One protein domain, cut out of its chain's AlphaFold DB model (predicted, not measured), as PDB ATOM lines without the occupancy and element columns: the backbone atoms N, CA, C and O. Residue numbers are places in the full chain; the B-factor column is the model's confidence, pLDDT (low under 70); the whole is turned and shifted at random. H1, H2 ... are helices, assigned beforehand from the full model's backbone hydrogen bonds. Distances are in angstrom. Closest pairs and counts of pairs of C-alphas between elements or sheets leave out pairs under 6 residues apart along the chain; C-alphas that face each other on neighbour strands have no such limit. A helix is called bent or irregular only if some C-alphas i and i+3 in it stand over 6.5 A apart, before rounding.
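What this domain is: This is residues 73 to 131 of the 131 residues of an uncharacterized protein of Calocera cornea HHB12733 (UniProt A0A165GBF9). An arm, H1 and the first residues of H2, sticks out as residues 73 to 87 from a small head where H3 and H5 pack on H4. The printed part has 59 residues and five named helices, H1 to H5 in order, with no named strand: all helix. It is loose, radius of gyration of the C-alphas 13.5 A, and spans 39 by 23 by 19 A.

Where its parts are: Find C-alpha 73 at (-6.008, 26.143, 257.169), where H1 runs to 81. H2, residues 83 to 93, covers 16.2 A; H3, 99 to 109, covers 15.8 A and is irregular, C-alphas 105 and 108 being 9.3 A apart. H4 is 113 to 120; H5, 124 to 128, ends at (-32.001, 30.793, 251.760).

How they stand to each other: H1 and H2 meet only through their link. H2 and H3 touch only at the corner, C-alphas 92 and 99 being closest at 5.0 A, about perpendicular at 77 degrees. H3 touches H4, C-alphas 99 and 120 closest at 6.4 A, opposite ways at a steep tilt of 45 degrees. H4 touches H5, C-alphas 117 and 124 closest at 5.3 A. Every O i to N i+4 pair is within hydrogen-bond range in H1, H4 and H5; 6 of 7 are in H2, 4 of 7 in H3.

The domain as a whole: C-alphas 73 and 105 are farthest apart, 40.4 A. The printed part has no cut, and its links are tight. Confidence is under 70 at residues 130 to 131.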
ATOM      1  N   ALA A  73      -5.380  26.117 258.489       91.88
ATOM      2  CA  ALA A  73      -6.008  26.143 257.169       91.88
ATOM      3  C   ALA A  73      -7.470  26.614 257.241       91.88
ATOM      4  O   ALA A  73      -7.851  27.529 256.507       91.88
ATOM      5  N   GLU A  74      -8.259  26.067 258.169       90.94
ATOM      6  CA  GLU A  74      -9.634  26.516 258.416       90.94
ATOM      7  C   GLU A  74      -9.672  27.984 258.840       90.94
ATOM      8  O   GLU A  74     -10.458  28.771 258.312       90.94
ATOM      9  N   ARG A  75      -8.771  28.399 259.735       89.38
ATOM     10  CA  ARG A  75      -8.678  29.797 260.173       89.38
ATOM     11  C   ARG A  75      -8.403  30.743 259.004       89.38
ATOM     12  O   ARG A  75      -9.007  31.812 258.919       89.38
ATOM     13  N   ALA A  76      -7.509  30.357 258.092       89.25
ATOM     14  CA  ALA A  76      -7.217  31.138 256.894       89.25
ATOM     15  C   ALA A  76      -8.439  31.243 255.968       89.25
ATOM     16  O   ALA A  76      -8.706  32.323 255.440       89.25
ATOM     17  N   GLN A  77      -9.209  30.161 255.811       90.06
ATOM     18  CA  GLN A  77     -10.452  30.170 255.037       90.06
ATOM     19  C   GLN A  77     -11.516  31.076 255.669       90.06
ATOM     20  O   GLN A  77     -12.080  31.917 254.970       90.06
ATOM     21  N   VAL A  78     -11.748  30.970 256.981       87.25
ATOM     22  CA  VAL A  78     -12.703  31.826 257.708       87.25
ATOM     23  C   VAL A  78     -12.329  33.300 257.559       87.25
ATOM     24  O   VAL A  78     -13.173  34.121 257.210       87.25
ATOM     25  N   HIS A  79     -11.052  33.640 257.751       87.56
ATOM     26  CA  HIS A  79     -10.580  35.011 257.577       87.56
ATOM     27  C   HIS A  79     -10.733  35.491 256.125       87.56
ATOM     28  O   HIS A  79     -11.177  36.613 255.888       87.56
ATOM     29  N   HIS A  80     -10.402  34.643 255.146       88.88
ATOM     30  CA  HIS A  80     -10.555  34.965 253.728       88.88
ATOM     31  C   HIS A  80     -12.012  35.241 253.347       88.88
ATOM     32  O   HIS A  80     -12.255  36.132 252.544       88.88
ATOM     33  N   LEU A  81     -12.972  34.518 253.929       88.88
ATOM     34  CA  LEU A  81     -14.401  34.684 253.658       88.88
ATOM     35  C   LEU A  81     -15.075  35.759 254.525       88.88
ATOM     36  O   LEU A  81     -16.227  36.106 254.271       88.88
ATOM     37  N   GLY A  82     -14.376  36.334 255.509       85.25
ATOM     38  CA  GLY A  82     -14.941  37.316 256.442       85.25
ATOM     39  C   GLY A  82     -15.529  38.565 255.773       85.25
ATOM     40  O   GLY A  82     -16.477  39.148 256.296       85.25
ATOM     41  N   PHE A  83     -15.047  38.947 254.582       85.12
ATOM     42  CA  PHE A  83     -15.602  40.080 253.825       85.12
ATOM     43  C   PHE A  83     -17.068  39.874 253.408       85.12
ATOM     44  O   PHE A  83     -17.770  40.854 253.152       85.12
ATOM     45  N   LEU A  84     -17.545  38.623 253.349       87.50
ATOM     46  CA  LEU A  84     -18.932  38.314 253.005       87.50
ATOM     47  C   LEU A  84     -19.914  38.883 254.032       87.50
ATOM     48  O   LEU A  84     -21.016  39.265 253.651       87.50
ATOM     49  N   ILE A  85     -19.504  39.021 255.301       87.50
ATOM     50  CA  ILE A  85     -20.350  39.575 256.367       87.50
ATOM     51  C   ILE A  85     -20.798  40.993 256.010       87.50
ATOM     52  O   ILE A  85     -21.985  41.293 256.097       87.50
ATOM     53  N   SER A  86     -19.889  41.850 255.539       86.12
ATOM     54  CA  SER A  86     -20.235  43.221 255.144       86.12
ATOM     55  C   SER A  86     -21.253  43.252 254.001       86.12
ATOM     56  O   SER A  86     -22.166  44.072 254.015       86.12
ATOM     57  N   GLY A  87     -21.131  42.334 253.035       86.50
ATOM     58  CA  GLY A  87     -22.100  42.191 251.947       86.50
ATOM     59  C   GLY A  87     -23.473  41.718 252.435       86.50
ATOM     60  O   GLY A  87     -24.494  42.242 251.996       86.50
ATOM     61  N   CYS A  88     -23.507  40.771 253.377       85.94
ATOM     62  CA  CYS A  88     -24.745  40.320 254.014       85.94
ATOM     63  C   CYS A  88     -25.420  41.439 254.815       85.94
ATOM     64  O   CYS A  88     -26.634  41.594 254.724       85.94
ATOM     65  N   VAL A  89     -24.645  42.239 255.558       88.12
ATOM     66  CA  VAL A  89     -25.167  43.391 256.308       88.12
ATOM     67  C   VAL A  89     -25.764  44.418 255.351       88.12
ATOM     68  O   VAL A  89     -26.908  44.810 255.550       88.12
ATOM     69  N   ALA A  90     -25.055  44.782 254.278       87.62
ATOM     70  CA  ALA A  90     -25.574  45.707 253.270       87.62
ATOM     71  C   ALA A  90     -26.906  45.213 252.680       87.62
ATOM     72  O   ALA A  90     -27.902  45.932 252.712       87.62
ATOM     73  N   ALA A  91     -26.970  43.949 252.249       84.19
ATOM     74  CA  ALA A  91     -28.202  43.354 251.729       84.19
ATOM     75  C   ALA A  91     -29.351  43.346 252.758       84.19
ATOM     76  O   ALA A  91     -30.511  43.538 252.392       84.19
ATOM     77  N   ALA A  92     -29.038  43.141 254.042       85.69
ATOM     78  CA  ALA A  92     -30.020  43.155 255.121       85.69
ATOM     79  C   ALA A  92     -30.545  44.567 255.440       85.69
ATOM     80  O   ALA A  92     -31.691  44.687 255.872       85.69
ATOM     81  N   THR A  93     -29.747  45.621 255.224       88.50
ATOM     82  CA  THR A  93     -30.090  47.007 255.597       88.50
ATOM     83  C   THR A  93     -30.569  47.889 254.444       88.50
ATOM     84  O   THR A  93     -31.220  48.896 254.692       88.50
ATOM     85  N   GLU A  94     -30.241  47.561 253.191       90.00
ATOM     86  CA  GLU A  94     -30.576  48.394 252.018       90.00
ATOM     87  C   GLU A  94     -32.023  48.224 251.523       90.00
ATOM     88  O   GLU A  94     -32.489  48.988 250.677       90.00
ATOM     89  N   THR A  95     -32.743  47.229 252.040       90.44
ATOM     90  CA  THR A  95     -34.155  46.993 251.717       90.44
ATOM     91  C   THR A  95     -35.078  47.915 252.516       90.44
ATOM     92  O   THR A  95     -34.709  48.431 253.567       90.44
ATOM     93  N   GLN A  96     -36.278  48.163 251.989       92.44
ATOM     94  CA  GLN A  96     -37.305  49.012 252.602       92.44
ATOM     95  C   GLN A  96     -38.659  48.282 252.514       92.44
ATOM     96  O   GLN A  96     -39.235  48.245 251.422       92.44
ATOM     97  N   PRO A  97     -39.175  47.695 253.613       92.38
ATOM     98  CA  PRO A  97     -38.540  47.580 254.933       92.38
ATOM     99  C   PRO A  97     -37.268  46.722 254.895       92.38
ATOM    100  O   PRO A  97     -37.125  45.839 254.046       92.38
ATOM    101  N   SER A  98     -36.352  46.988 255.820       92.81
ATOM    102  CA  SER A  98     -35.125  46.213 255.997       92.81
ATOM    103  C   SER A  98     -35.425  44.811 256.529       92.81
ATOM    104  O   SER A  98     -36.459  44.562 257.157       92.81
ATOM    105  N   LEU A  99     -34.492  43.875 256.336       90.94
ATOM    106  CA  LEU A  99     -34.624  42.525 256.890       90.94
ATOM    107  C   LEU A  99     -34.746  42.559 258.419       90.94
ATOM    108  O   LEU A  99     -35.542  41.811 258.983       90.94
ATOM    109  N   ALA A 100     -33.989  43.441 259.080       87.12
ATOM    110  CA  ALA A 100     -34.039  43.602 260.529       87.12
ATOM    111  C   ALA A 100     -35.415  44.090 261.004       87.12
ATOM    112  O   ALA A 100     -35.961  43.514 261.938       87.12
ATOM    113  N   GLU A 101     -36.006  45.085 260.336       91.00
ATOM    114  CA  GLU A 101     -37.352  45.582 260.663       91.00
ATOM    115  C   GLU A 101     -38.409  44.488 260.494       91.00
ATOM    116  O   GLU A 101     -39.208  44.267 261.396       91.00
ATOM    117  N   VAL A 102     -38.369  43.729 259.392       92.94
ATOM    118  CA  VAL A 102     -39.335  42.644 259.155       92.94
ATOM    119  C   VAL A 102     -39.252  41.549 260.223       92.94
ATOM    120  O   VAL A 102     -40.287  41.007 260.617       92.94
ATOM    121  N   VAL A 103     -38.044  41.204 260.676       88.56
ATOM    122  CA  VAL A 103     -37.838  40.200 261.733       88.56
ATOM    123  C   VAL A 103     -38.261  40.741 263.099       88.56
ATOM    124  O   VAL A 103     -38.910  40.020 263.852       88.56
ATOM    125  N   LEU A 104     -37.943  41.999 263.413       86.56
ATOM    126  CA  LEU A 104     -38.342  42.636 264.672       86.56
ATOM    127  C   LEU A 104     -39.866  42.777 264.783       86.56
ATOM    128  O   LEU A 104     -40.429  42.443 265.825       86.56
ATOM    129  N   ASP A 105     -40.538  43.183 263.704       90.00
ATOM    130  CA  ASP A 105     -42.000  43.317 263.644       90.00
ATOM    131  C   ASP A 105     -42.731  41.980 263.838       90.00
ATOM    132  O   ASP A 105     -43.887  41.952 264.265       90.00
ATOM    133  N   ALA A 106     -42.078  40.862 263.516       90.06
ATOM    134  CA  ALA A 106     -42.644  39.529 263.693       90.06
ATOM    135  C   ALA A 106     -42.669  39.075 265.163       90.06
ATOM    136  O   ALA A 106     -43.462  38.206 265.533       90.06
ATOM    137  N   GLY A 107     -41.829  39.675 266.010       85.81
ATOM    138  CA  GLY A 107     -41.743  39.347 267.427       85.81
ATOM    139  C   GLY A 107     -41.269  37.905 267.696       85.81
ATOM    140  O   GLY A 107     -40.582  37.303 266.868       85.81
ATOM    141  N   PRO A 108     -41.604  37.333 268.867       83.44
ATOM    142  CA  PRO A 108     -41.019  36.077 269.349       83.44
ATOM    143  C   PRO A 108     -41.427  34.832 268.547       83.44
ATOM    144  O   PRO A 108     -40.706  33.838 268.564       83.44
ATOM    145  N   GLU A 109     -42.551  34.878 267.830       87.00
ATOM    146  CA  GLU A 109     -43.008  33.771 266.974       87.00
ATOM    147  C   GLU A 109     -42.176  33.651 265.684       87.00
ATOM    148  O   GLU A 109     -42.207  32.626 264.999       87.00
ATOM    149  N   GLY A 110     -41.398  34.689 265.364       88.44
ATOM    150  CA  GLY A 110     -40.579  34.756 264.165       88.44
ATOM    151  C   GLY A 110     -41.396  34.918 262.881       88.44
ATOM    152  O   GLY A 110     -42.607  35.131 262.881       88.44
ATOM    153  N   VAL A 111     -40.698  34.847 261.750       93.00
ATOM    154  CA  VAL A 111     -41.261  35.037 260.408       93.00
ATOM    155  C   VAL A 111     -40.650  34.028 259.449       93.00
ATOM    156  O   VAL A 111     -39.467  33.690 259.546       93.00
ATOM    157  N   SER A 112     -41.442  33.520 258.507       93.56
ATOM    158  CA  SER A 112     -40.911  32.595 257.511       93.56
ATOM    159  C   SER A 112     -40.003  33.323 256.514       93.56
ATOM    160  O   SER A 112     -40.255  34.461 256.124       93.56
ATOM    161  N   LEU A 113     -38.975  32.640 255.998       92.00
ATOM    162  CA  LEU A 113     -38.101  33.213 254.961       92.00
ATOM    163  C   LEU A 113     -38.862  33.643 253.697       92.00
ATOM    164  O   LEU A 113     -38.400  34.522 252.975       92.00
ATOM    165  N   ARG A 114     -40.014  33.021 253.416       94.12
ATOM    166  CA  ARG A 114     -40.870  33.410 252.293       94.12
ATOM    167  C   ARG A 114     -41.532  34.759 252.553       94.12
ATOM    168  O   ARG A 114     -41.447  35.631 251.704       94.12
ATOM    169  N   GLU A 115     -42.095  34.957 253.739       93.88
ATOM    170  CA  GLU A 115     -42.667  36.250 254.126       93.88
ATOM    171  C   GLU A 115     -41.602  37.350 254.199       93.88
ATOM    172  O   GLU A 115     -41.879  38.484 253.820       93.88
ATOM    173  N   VAL A 116     -40.375  37.029 254.631       93.25
ATOM    174  CA  VAL A 116     -39.248  37.977 254.571       93.25
ATOM    175  C   VAL A 116     -38.951  38.369 253.126       93.25
ATOM    176  O   VAL A 116     -38.846  39.558 252.839       93.25
ATOM    177  N   ALA A 117     -38.846  37.399 252.212       93.19
ATOM    178  CA  ALA A 117     -38.621  37.660 250.789       93.19
ATOM    179  C   ALA A 117     -39.722  38.555 250.195       93.19
ATOM    180  O   ALA A 117     -39.419  39.563 249.559       93.19
ATOM    181  N   ASP A 118     -40.985  38.235 250.481       94.69
ATOM    182  CA  ASP A 118     -42.144  38.975 249.978       94.69
ATOM    183  C   ASP A 118     -42.186  40.416 250.517       94.69
ATOM    184  O   ASP A 118     -42.485  41.346 249.767       94.69
ATOM    185  N   LYS A 119     -41.856  40.624 251.800       93.75
ATOM    186  CA  LYS A 119     -41.874  41.952 252.439       93.75
ATOM    187  C   LYS A 119     -40.674  42.827 252.074       93.75
ATOM    188  O   LYS A 119     -40.838  44.032 251.942       93.75
ATOM    189  N   THR A 120     -39.485  42.243 251.929       92.69
ATOM    190  CA  THR A 120     -38.232  42.984 251.657       92.69
ATOM    191  C   THR A 120     -37.929  43.131 250.162       92.69
ATOM    192  O   THR A 120     -37.062  43.915 249.780       92.69
ATOM    193  N   GLY A 121     -38.601  42.354 249.301       91.00
ATOM    194  CA  GLY A 121     -38.307  42.270 247.868       91.00
ATOM    195  C   GLY A 121     -37.025  41.494 247.536       91.00
ATOM    196  O   GLY A 121     -36.577  41.502 246.388       91.00
ATOM    197  N   LEU A 122     -36.413  40.826 248.520       90.06
ATOM    198  CA  LEU A 122     -35.229  39.998 248.309       90.06
ATOM    199  C   LEU A 122     -35.591  38.681 247.627       90.06
ATOM    200  O   LEU A 122     -36.604  38.050 247.913       90.06
ATOM    201  N   ASP A 123     -34.699  38.212 246.756       91.00
ATOM    202  CA  ASP A 123     -34.848  36.893 246.148       91.00
ATOM    203  C   ASP A 123     -34.777  35.796 247.223       91.00
ATOM    204  O   ASP A 123     -33.776  35.652 247.934       91.00
ATOM    205  N   PHE A 124     -35.832  34.984 247.302       90.06
ATOM    206  CA  PHE A 124     -35.948  33.897 248.273       90.06
ATOM    207  C   PHE A 124     -34.778  32.902 248.204       90.06
ATOM    208  O   PHE A 124     -34.316  32.402 249.230       90.06
ATOM    209  N   THR A 125     -34.270  32.606 247.005       88.88
ATOM    210  CA  THR A 125     -33.167  31.650 246.831       88.88
ATOM    211  C   THR A 125     -31.857  32.219 247.365       88.88
ATOM    212  O   THR A 125     -31.080  31.485 247.977       88.88
ATOM    213  N   LYS A 126     -31.616  33.519 247.168       85.75
ATOM    214  CA  LYS A 126     -30.462  34.229 247.734       85.75
ATOM    215  C   LYS A 126     -30.555  34.325 249.254       85.75
ATOM    216  O   LYS A 126     -29.561  34.050 249.911       85.75
ATOM    217  N   LEU A 127     -31.737  34.615 249.803       85.38
ATOM    218  CA  LEU A 127     -31.982  34.615 251.251       85.38
ATOM    219  C   LEU A 127     -31.734  33.246 251.896       85.38
ATOM    220  O   LEU A 127     -31.145  33.159 252.968       85.38
ATOM    221  N   ARG A 128     -32.164  32.161 251.241       84.50
ATOM    222  CA  ARG A 128     -32.001  30.793 251.760       84.50
ATOM    223  C   ARG A 128     -30.549  30.310 251.741       84.50
ATOM    224  O   ARG A 128     -30.223  29.358 252.444       84.50
ATOM    225  N   LYS A 129     -29.690  30.899 250.907       75.19
ATOM    226  CA  LYS A 129     -28.271  30.536 250.848       75.19
ATOM    227  C   LYS A 129     -27.534  31.115 252.059       75.19
ATOM    228  O   LYS A 129     -26.838  32.117 251.953       75.19
ATOM    229  N   ALA A 130     -27.658  30.441 253.198       49.72
ATOM    230  CA  ALA A 130     -26.542  30.355 254.130       49.72
ATOM    231  C   ALA A 130     -25.483  29.461 253.465       49.72
ATOM    232  O   ALA A 130     -25.845  28.430 252.891       49.72
ATOM    233  N   ASN A 131     -24.226  29.911 253.436       39.19
ATOM    234  CA  ASN A 131     -23.108  29.121 252.911       39.19
ATOM    235  C   ASN A 131     -23.036  27.739 253.565       39.19
ATOM    236  O   ASN A 131     -23.260  27.672 254.794       39.19
TER     237      ASN A 131